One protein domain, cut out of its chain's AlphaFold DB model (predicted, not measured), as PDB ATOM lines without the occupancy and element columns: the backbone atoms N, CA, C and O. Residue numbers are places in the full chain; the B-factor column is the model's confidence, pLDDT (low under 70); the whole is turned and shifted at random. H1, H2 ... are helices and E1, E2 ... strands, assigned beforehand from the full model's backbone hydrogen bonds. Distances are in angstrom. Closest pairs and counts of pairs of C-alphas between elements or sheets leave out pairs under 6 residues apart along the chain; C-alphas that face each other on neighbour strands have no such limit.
ATOM      1  N   ASP A   3      76.946  10.413  26.215       97.88
ATOM      2  CA  ASP A   3      77.658  11.194  25.206       97.88
ATOM      3  C   ASP A   3      77.377  12.688  25.438       97.88
ATOM      4  O   ASP A   3      76.222  13.080  25.627       97.88
ATOM      5  N   VAL A   4      78.403  13.538  25.385       98.12
ATOM      6  CA  VAL A   4      78.275  14.997  25.529       98.12
ATOM      7  C   VAL A   4      78.968  15.688  24.364       98.12
ATOM      8  O   VAL A   4      80.099  15.354  24.018       98.12
ATOM      9  N   VAL A   5      78.305  16.679  23.770       98.50
ATOM     10  CA  VAL A   5      78.875  17.527  22.720       98.50
ATOM     11  C   VAL A   5      78.711  18.989  23.099       98.50
ATOM     12  O   VAL A   5      77.593  19.492  23.223       98.50
ATOM     13  N   VAL A   6      79.833  19.686  23.238       98.62
ATOM     14  CA  VAL A   6      79.885  21.132  23.464       98.62
ATOM     15  C   VAL A   6      80.326  21.804  22.175       98.62
ATOM     16  O   VAL A   6      81.359  21.458  21.613       98.62
ATOM     17  N   ILE A   7      79.552  22.777  21.702       98.62
ATOM     18  CA  ILE A   7      79.871  23.570  20.514       98.62
ATOM     19  C   ILE A   7      80.045  25.021  20.936       98.62
ATOM     20  O   ILE A   7      79.079  25.674  21.345       98.62
ATOM     21  N   LEU A   8      81.251  25.549  20.747       98.56
ATOM     22  CA  LEU A   8      81.502  26.983  20.786       98.56
ATOM     23  C   LEU A   8      81.367  27.539  19.375       98.56
ATOM     24  O   LEU A   8      81.911  26.994  18.413       98.56
ATOM     25  N   PHE A   9      80.648  28.644  19.220       98.44
ATOM     26  CA  PHE A   9      80.424  29.248  17.915       98.44
ATOM     27  C   PHE A   9      80.549  30.763  17.943       98.44
ATOM     28  O   PHE A   9      80.331  31.418  18.952       98.44
ATOM     29  N   ARG A  10      80.851  31.349  16.788       97.69
ATOM     30  CA  ARG A  10      80.762  32.795  16.572       97.69
ATOM     31  C   ARG A  10      79.576  33.131  15.684       97.69
ATOM     32  O   ARG A  10      79.205  32.362  14.792       97.69
ATOM     33  N   ARG A  11      78.982  34.298  15.917       96.50
ATOM     34  CA  ARG A  11      77.946  34.871  15.053       96.50
ATOM     35  C   ARG A  11      78.620  35.771  14.025       96.50
ATOM     36  O   ARG A  11      79.359  36.671  14.399       96.50
ATOM     37  N   ILE A  12      78.360  35.529  12.747       95.44
ATOM     38  CA  ILE A  12      78.846  36.361  11.639       95.44
ATOM     39  C   ILE A  12      77.679  36.778  10.745       95.44
ATOM     40  O   ILE A  12      76.622  36.140  10.751       95.44
ATOM     41  N   ARG A  13      77.874  37.827   9.947       94.81
ATOM     42  CA  ARG A  13      76.980  38.186   8.842       94.81
ATOM     43  C   ARG A  13      77.693  37.901   7.524       94.81
ATOM     44  O   ARG A  13      78.835  38.301   7.355       94.81
ATOM     45  N   VAL A  14      77.018  37.203   6.614       91.19
ATOM     46  CA  VAL A  14      77.490  36.949   5.244       91.19
ATOM     47  C   VAL A  14      76.354  37.339   4.311       91.19
ATOM     48  O   VAL A  14      75.286  36.734   4.395       91.19
ATOM     49  N   ASN A  15      76.567  38.358   3.475       92.44
ATOM     50  CA  ASN A  15      75.558  38.921   2.565       92.44
ATOM     51  C   ASN A  15      74.241  39.251   3.292       92.44
ATOM     52  O   ASN A  15      73.174  38.769   2.929       92.44
ATOM     53  N   GLY A  16      74.327  39.966   4.420       92.44
ATOM     54  CA  GLY A  16      73.167  40.316   5.256       92.44
ATOM     55  C   GLY A  16      72.596  39.170   6.108       92.44
ATOM     56  O   GLY A  16      71.945  39.423   7.123       92.44
ATOM     57  N   VAL A  17      72.906  37.908   5.795       93.44
ATOM     58  CA  VAL A  17      72.374  36.740   6.510       93.44
ATOM     59  C   VAL A  17      73.216  36.419   7.744       93.44
ATOM     60  O   VAL A  17      74.424  36.175   7.658       93.44
ATOM     61  N   ARG A  18      72.568  36.350   8.914       93.62
ATOM     62  CA  ARG A  18      73.206  35.914  10.166       93.62
ATOM     63  C   ARG A  18      73.527  34.418  10.106       93.62
ATOM     64  O   ARG A  18      72.653  33.588   9.863       93.62
ATOM     65  N   ARG A  19      74.780  34.053  10.371       95.00
ATOM     66  CA  ARG A  19      75.253  32.663  10.431       95.00
ATOM     67  C   ARG A  19      75.959  32.402  11.759       95.00
ATOM     68  O   ARG A  19      76.634  33.274  12.297       95.00
ATOM     69  N   ARG A  20      75.806  31.182  12.277       97.38
ATOM     70  CA  ARG A  20      76.565  30.665  13.423       97.38
ATOM     71  C   ARG A  20      77.617  29.698  12.895       97.38
ATOM     72  O   ARG A  20      77.249  28.708  12.256       97.38
ATOM     73  N   ILE A  21      78.886  30.011  13.121       98.00
ATOM     74  CA  ILE A  21      80.031  29.234  12.640       98.00
ATOM     75  C   ILE A  21      80.754  28.636  13.835       98.00
ATOM     76  O   ILE A  21      81.067  29.361  14.777       98.00
ATOM     77  N   ILE A  22      81.001  27.331  13.784       98.44
ATOM     78  CA  ILE A  22      81.711  26.584  14.816       98.44
ATOM     79  C   ILE A  22      83.119  27.162  14.948       98.44
ATOM     80  O   ILE A  22      83.856  27.271  13.967       98.44
ATOM     81  N   ARG A  23      83.452  27.577  16.166       98.31
ATOM     82  CA  ARG A  23      84.786  28.024  16.561       98.31
ATOM     83  C   ARG A  23      85.554  26.885  17.214       98.31
ATOM     84  O   ARG A  23      86.753  26.806  17.000       98.31
ATOM     85  N   ASP A  24      84.863  26.049  17.981       98.44
ATOM     86  CA  ASP A  24      85.459  24.923  18.689       98.44
ATOM     87  C   ASP A  24      84.403  23.858  19.013       98.44
ATOM     88  O   ASP A  24      83.205  24.170  19.081       98.44
ATOM     89  N   VAL A  25      84.844  22.616  19.204       98.19
ATOM     90  CA  VAL A  25      83.995  21.488  19.598       98.19
ATOM     91  C   VAL A  25      84.724  20.609  20.606       98.19
ATOM     92  O   VAL A  25      85.844  20.178  20.362       98.19
ATOM     93  N   SER A  26      84.039  20.264  21.694       98.25
ATOM     94  CA  SER A  26      84.468  19.219  22.623       98.25
ATOM     95  C   SER A  26      83.468  18.065  22.605       98.25
ATOM     96  O   SER A  26      82.254  18.292  22.593       98.25
ATOM     97  N   ILE A  27      83.976  16.833  22.568       98.00
ATOM     98  CA  ILE A  27      83.178  15.605  22.517       98.00
ATOM     99  C   ILE A  27      83.646  14.682  23.640       98.00
ATOM    100  O   ILE A  27      84.827  14.352  23.721       98.00
ATOM    101  N   ILE A  28      82.705  14.239  24.471       97.50
ATOM    102  CA  ILE A  28      82.896  13.184  25.470       97.50
ATOM    103  C   ILE A  28      82.042  11.995  25.031       97.50
ATOM    104  O   ILE A  28      80.848  12.155  24.776       97.50
ATOM    105  N   GLY A  29      82.645  10.811  24.917       95.88
ATOM    106  CA  GLY A  29      81.985   9.634  24.350       95.88
ATOM    107  C   GLY A  29      81.949   9.693  22.821       95.88
ATOM    108  O   GLY A  29      82.977   9.897  22.177       95.88
ATOM    109  N   SER A  30      80.776   9.494  22.221       96.31
ATOM    110  CA  SER A  30      80.614   9.403  20.769       96.31
ATOM    111  C   SER A  30      79.576  10.379  20.235       96.31
ATOM    112  O   SER A  30      78.408  10.321  20.606       96.31
ATOM    113  N   ALA A  31      79.967  11.193  19.254       96.94
ATOM    114  CA  ALA A  31      79.048  12.019  18.472       96.94
ATOM    115  C   ALA A  31      78.635  11.376  17.135       96.94
ATOM    116  O   ALA A  31      78.043  12.047  16.288       96.94
ATOM    117  N   ALA A  32      78.923  10.085  16.924       94.88
ATOM    118  CA  ALA A  32      78.567   9.397  15.689       94.88
ATOM    119  C   ALA A  32      77.037   9.394  15.471       94.88
ATOM    120  O   ALA A  32      76.284   9.204  16.443       94.88
ATOM    121  N   PRO A  33      76.576   9.605  14.220       95.81
ATOM    122  CA  PRO A  33      77.350   9.779  12.975       95.81
ATOM    123  C   PRO A  33      77.740  11.241  12.639       95.81
ATOM    124  O   PRO A  33      78.215  11.531  11.545       95.81
ATOM    125  N   CYS A  34      77.555  12.192  13.553       97.62
ATOM    126  CA  CYS A  34      77.620  13.630  13.269       97.62
ATOM    127  C   CYS A  34      79.030  14.243  13.222       97.62
ATOM    128  O   CYS A  34      79.156  15.445  12.976       97.62
ATOM    129  N   ASN A  35      80.087  13.449  13.422       96.00
ATOM    130  CA  ASN A  35      81.479  13.911  13.534       96.00
ATOM    131  C   ASN A  35      81.904  14.827  12.373       96.00
ATOM    132  O   ASN A  35      82.511  15.870  12.592       96.00
ATOM    133  N   GLN A  36      81.509  14.497  11.140       95.69
ATOM    134  CA  GLN A  36      81.868  15.265   9.939       95.69
ATOM    135  C   GLN A  36      81.256  16.675   9.893       95.69
ATOM    136  O   GLN A  36      81.688  17.522   9.114       95.69
ATOM    137  N   LEU A  37      80.227  16.950  10.698       97.56
ATOM    138  CA  LEU A  37      79.606  18.273  10.796       97.56
ATOM    139  C   LEU A  37      80.158  19.079  11.980       97.56
ATOM    140  O   LEU A  37      80.005  20.301  12.014       97.56
ATOM    141  N   LEU A  38      80.815  18.405  12.925       97.50
ATOM    142  CA  LEU A  38      81.352  18.943  14.171       97.50
ATOM    143  C   LEU A  38      82.805  19.398  14.005       97.50
ATOM    144  O   LEU A  38      83.698  18.962  14.721       97.50
ATOM    145  N   MET A  39      83.041  20.285  13.039       96.94
ATOM    146  CA  MET A  39      84.380  20.780  12.719       96.94
ATOM    147  C   MET A  39      84.425  22.304  12.744       96.94
ATOM    148  O   MET A  39      83.455  22.980  12.382       96.94
ATOM    149  N   ILE A  40      85.580  22.848  13.124       97.94
ATOM    150  CA  ILE A  40      85.840  24.290  13.113       97.94
ATOM    151  C   ILE A  40      85.577  24.852  11.707       97.94
ATOM    152  O   ILE A  40      85.884  24.234  10.690       97.94
ATOM    153  N   GLY A  41      84.931  26.018  11.640       97.06
ATOM    154  CA  GLY A  41      84.556  26.680  10.389       97.06
ATOM    155  C   GLY A  41      83.241  26.192   9.766       97.06
ATOM    156  O   GLY A  41      82.666  26.898   8.932       97.06
ATOM    157  N   ARG A  42      82.692  25.044  10.190       97.12
ATOM    158  CA  ARG A  42      81.383  24.565   9.713       97.12
ATOM    159  C   ARG A  42      80.228  25.340  10.350       97.12
ATOM    160  O   ARG A  42      80.368  26.054  11.343       97.12
ATOM    161  N   ARG A  43      79.041  25.233   9.745       97.25
ATOM    162  CA  ARG A  43      77.823  25.884  10.254       97.25
ATOM    163  C   ARG A  43      77.260  25.077  11.424       97.25
ATOM    164  O   ARG A  43      77.088  23.870  11.313       97.25
ATOM    165  N   VAL A  44      76.856  25.770  12.486       97.94
ATOM    166  CA  VAL A  44      76.228  25.142  13.664       97.94
ATOM    167  C   VAL A  44      74.892  24.484  13.318       97.94
ATOM    168  O   VAL A  44      74.566  23.445  13.868       97.94
ATOM    169  N   GLY A  45      74.112  25.076  12.406       97.06
ATOM    170  CA  GLY A  45      72.762  24.601  12.072       97.06
ATOM    171  C   GLY A  45      72.711  23.127  11.638       97.06
ATOM    172  O   GLY A  45      72.009  22.353  12.283       97.06
ATOM    173  N   PRO A  46      73.457  22.722  10.592       98.00
ATOM    174  CA  PRO A  46      73.547  21.322  10.177       98.00
ATOM    175  C   PRO A  46      74.057  20.382  11.276       98.00
ATOM    176  O   PRO A  46      73.459  19.332  11.490       98.00
ATOM    177  N   ALA A  47      75.106  20.774  12.007       98.12
ATOM    178  CA  ALA A  47      75.664  19.963  13.091       98.12
ATOM    179  C   ALA A  47      74.643  19.721  14.211       98.12
ATOM    180  O   ALA A  47      74.380  18.582  14.585       98.12
ATOM    181  N   ALA A  48      73.994  20.790  14.683       98.12
ATOM    182  CA  ALA A  48      72.949  20.718  15.695       98.12
ATOM    183  C   ALA A  48      71.767  19.860  15.229       98.12
ATOM    184  O   ALA A  48      71.251  19.065  16.006       98.12
ATOM    185  N   ARG A  49      71.348  19.988  13.964       98.38
ATOM    186  CA  ARG A  49      70.266  19.166  13.406       98.38
ATOM    187  C   ARG A  49      70.635  17.685  13.388       98.38
ATOM    188  O   ARG A  49      69.816  16.870  13.786       98.38
ATOM    189  N   CYS A  50      71.854  17.344  12.969       98.38
ATOM    190  CA  CYS A  50      72.316  15.959  13.001       98.38
ATOM    191  C   CYS A  50      72.272  15.391  14.422       98.38
ATOM    192  O   CYS A  50      71.719  14.313  14.617       98.38
ATOM    193  N   LEU A  51      72.794  16.129  15.408       98.31
ATOM    194  CA  LEU A  51      72.787  15.698  16.807       98.31
ATOM    195  C   LEU A  51      71.361  15.427  17.301       98.31
ATOM    196  O   LEU A  51      71.085  14.335  17.795       98.31
ATOM    197  N   LEU A  52      70.450  16.386  17.108       98.25
ATOM    198  CA  LEU A  52      69.048  16.255  17.519       98.25
ATOM    199  C   LEU A  52      68.367  15.045  16.863       98.25
ATOM    200  O   LEU A  52      67.686  14.282  17.539       98.25
ATOM    201  N   ASN A  53      68.611  14.823  15.570       98.25
ATOM    202  CA  ASN A  53      68.049  13.685  14.839       98.25
ATOM    203  C   ASN A  53      68.627  12.327  15.285       98.25
ATOM    204  O   ASN A  53      68.027  11.299  14.998       98.25
ATOM    205  N   ASN A  54      69.779  12.308  15.963       97.62
ATOM    206  CA  ASN A  54      70.467  11.090  16.410       97.62
ATOM    207  C   ASN A  54      70.417  10.913  17.939       97.62
ATOM    208  O   ASN A  54      71.336  10.345  18.539       97.62
ATOM    209  N   GLY A  55      69.349  11.411  18.567       96.88
ATOM    210  CA  GLY A  55      69.030  11.155  19.973       96.88
ATOM    211  C   GLY A  55      69.729  12.071  20.976       96.88
ATOM    212  O   GLY A  55      69.581  11.868  22.178       96.88
ATOM    213  N   PHE A  56      70.475  13.082  20.523       98.25
ATOM    214  CA  PHE A  56      70.974  14.099  21.440       98.25
ATOM    215  C   PHE A  56      69.881  15.102  21.804       98.25
ATOM    216  O   PHE A  56      69.142  15.591  20.954       98.25
ATOM    217  N   GLN A  57      69.858  15.502  23.065       98.06
ATOM    218  CA  GLN A  57      69.030  16.569  23.596       98.06
ATOM    219  C   GLN A  57      69.889  17.801  23.850       98.06
ATOM    220  O   GLN A  57      70.989  17.712  24.396       98.06
ATOM    221  N   ARG A  58      69.392  18.975  23.462       98.06
ATOM    222  CA  ARG A  58      70.073  20.239  23.751       98.06
ATOM    223  C   ARG A  58      69.706  20.709  25.152       98.06
ATOM    224  O   ARG A  58      68.594  21.181  25.355       98.06
ATOM    225  N   VAL A  59      70.660  20.639  26.071       97.94
ATOM    226  CA  VAL A  59      70.477  21.047  27.476       97.94
ATOM    227  C   VAL A  59      70.946  22.468  27.755       97.94
ATOM    228  O   VAL A  59      70.491  23.088  28.709       97.94
ATOM    229  N   LEU A  60      71.815  23.019  26.903       97.44
ATOM    230  CA  LEU A  60      72.238  24.412  27.004       97.44
ATOM    231  C   LEU A  60      72.256  25.078  25.633       97.44
ATOM    232  O   LEU A  60      72.747  24.532  24.643       97.44
ATOM    233  N   SER A  61      71.723  26.296  25.591       96.44
ATOM    234  CA  SER A  61      71.808  27.197  24.446       96.44
ATOM    235  C   SER A  61      71.897  28.630  24.952       96.44
ATOM    236  O   SER A  61      70.899  29.350  24.961       96.44
ATOM    237  N   ARG A  62      73.092  29.044  25.372       94.50
ATOM    238  CA  ARG A  62      73.329  30.375  25.933       94.50
ATOM    239  C   ARG A  62      74.519  31.024  25.247       94.50
ATOM    240  O   ARG A  62      75.529  30.378  24.985       94.50
ATOM    241  N   ASP A  63      74.371  32.302  24.915       94.44
ATOM    242  CA  ASP A  63      75.402  33.098  24.253       94.44
ATOM    243  C   ASP A  63      75.953  32.418  22.995       94.44
ATOM    244  O   ASP A  63      75.231  32.270  22.007       94.44
ATOM    245  N   ASN A  64      77.226  32.045  23.020       96.88
ATOM    246  CA  ASN A  64      77.981  31.445  21.928       96.88
ATOM    247  C   ASN A  64      78.287  29.961  22.189       96.88
ATOM    248  O   ASN A  64      79.188  29.398  21.569       96.88
ATOM    249  N   VAL A  65      77.541  29.335  23.103       98.06
ATOM    250  CA  VAL A  65      77.751  27.962  23.562       98.06
ATOM    251  C   VAL A  65      76.471  27.158  23.382       98.06
ATOM    252  O   VAL A  65      75.384  27.592  23.770       98.06
ATOM    253  N   LEU A  66      76.598  25.968  22.799       98.44
ATOM    254  CA  LEU A  66      75.567  24.936  22.836       98.44
ATOM    255  C   LEU A  66      76.120  23.698  23.534       98.44
ATOM    256  O   LEU A  66      77.256  23.315  23.269       98.44
ATOM    257  N   VAL A  67      75.301  23.048  24.358       98.50
ATOM    258  CA  VAL A  67      75.617  21.737  24.936       98.50
ATOM    259  C   VAL A  67      74.504  20.764  24.595       98.50
ATOM    260  O   VAL A  67      73.316  21.061  24.773       98.50
ATOM    261  N   PHE A  68      74.911  19.605  24.101       98.56
ATOM    262  CA  PHE A  68      74.054  18.489  23.757       98.56
ATOM    263  C   PHE A  68      74.472  17.263  24.557       98.56
ATOM    264  O   PHE A  68      75.666  17.030  24.736       98.56
ATOM    265  N   ILE A  69      73.501  16.470  24.995       98.31
ATOM    266  CA  ILE A  69      73.736  15.201  25.688       98.31
ATOM    267  C   ILE A  69      72.930  14.087  25.033       98.31
ATOM    268  O   ILE A  69      71.828  14.335  24.558       98.31
ATOM    269  N   ARG A  70      73.443  12.862  25.027       97.81
ATOM    270  CA  ARG A  70      72.687  11.659  24.669       97.81
ATOM    271  C   ARG A  70      72.972  10.593  25.711       97.81
ATOM    272  O   ARG A  70      74.128  10.258  25.951       97.81
ATOM    273  N   VAL A  71      71.918  10.067  26.319       94.94
ATOM    274  CA  VAL A  71      72.017   8.924  27.226       94.94
ATOM    275  C   VAL A  71      71.736   7.674  26.405       94.94
ATOM    276  O   VAL A  71      70.698   7.600  25.749       94.94
ATOM    277  N   ARG A  72      72.696   6.747  26.393       83.06
ATOM    278  CA  ARG A  72      72.532   5.391  25.860       83.06
ATOM    279  C   ARG A  72      72.221   4.427  26.984       83.06
ATOM    280  O   ARG A  72      72.965   4.506  28.000       83.06
TER     281      ARG A  72
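AT A GLANCE: This is residues 3 to 72 of the 72 residues of an uncharacterized protein of Brevibacillus sp. AG162 (UniProt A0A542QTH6). A twisted and curled sheet of four strands, E2 - E1 - E4 - E3, is covered on one face by the helix H2, while its other face has no named helix over it. The long hairpin of E1 and E2 reaches well past the shorter hairpin of E3 and E4, and its tip, residues 13 to 18, sticks out; the short helix H1 packs on H2. The printed part has 70 residues, with four named strands and two named helices in the order E1 E2 H1 H2 E3 E4, and the sheet is antiparallel throughout. The class is mixed, helices and strands; the whole is compact, with a radius of gyration of the C-alphas of 11.6 A, and elongated, spanning 41 by 23 by 18 A.

IN THESE COORDINATES: E1, residues 3 to 14, begins with C-alpha 3 at (77.658, 11.194, 25.206), is 32.6 A long and bends by 52 degrees at residue 11. E2, residues 17 to 28, is 32.0 A long and bends by 53 degrees at residue 24. E4, residues 65 to 71, is 20.2 A long and ends with C-alpha 71 at (72.017, 8.924, 27.226). E3 is residues 57 to 62, 14.6 A. H2, residues 44 to 53, is 14.1 A long and begins with C-alpha 44 at (76.228, 25.142, 13.664). H1 is residues 34 to 37, 5.6 A.

HOW THE PARTS SIT: E2 and E3 are the edge strands of the sheet and are apart. E1 and E2 form a hairpin, antiparallel at 158 degrees, with N 6 and O 26 at 2.9 A and N 12 and O 19 at 2.9 A, within hydrogen-bond range. E1 and E4, both inner strands, are antiparallel at 150 degrees, with N 5 and O 68 at 2.8 A. E3 and E4 form a hairpin, antiparallel at 163 degrees, with N 57 and O 69 at 2.7 A. H2 is on the sheet, two layers with the helix on one face; its closest C-alphas to E2 are those of Val 44 and Arg 20, 5.5 A apart, and to E3 those of Leu 52 and Arg 58, 7.5 A apart. H1 is not on the sheet but touches H2, the closest C-alphas being those of Leu 37 and Ala 47, 4.9 A apart. In H2 every O i to N i+4 pair is within hydrogen-bond range; H1 is too short for such a pair.

THE WHOLE: The two C-alphas farthest apart are those of Asn 15 and Arg 72, 40.9 A. The printed part has no cut and no long link; the link from H1 to H2 is short and the others are tight. The mean pLDDT of the printed part is 96.8, and no printed residue is under 70.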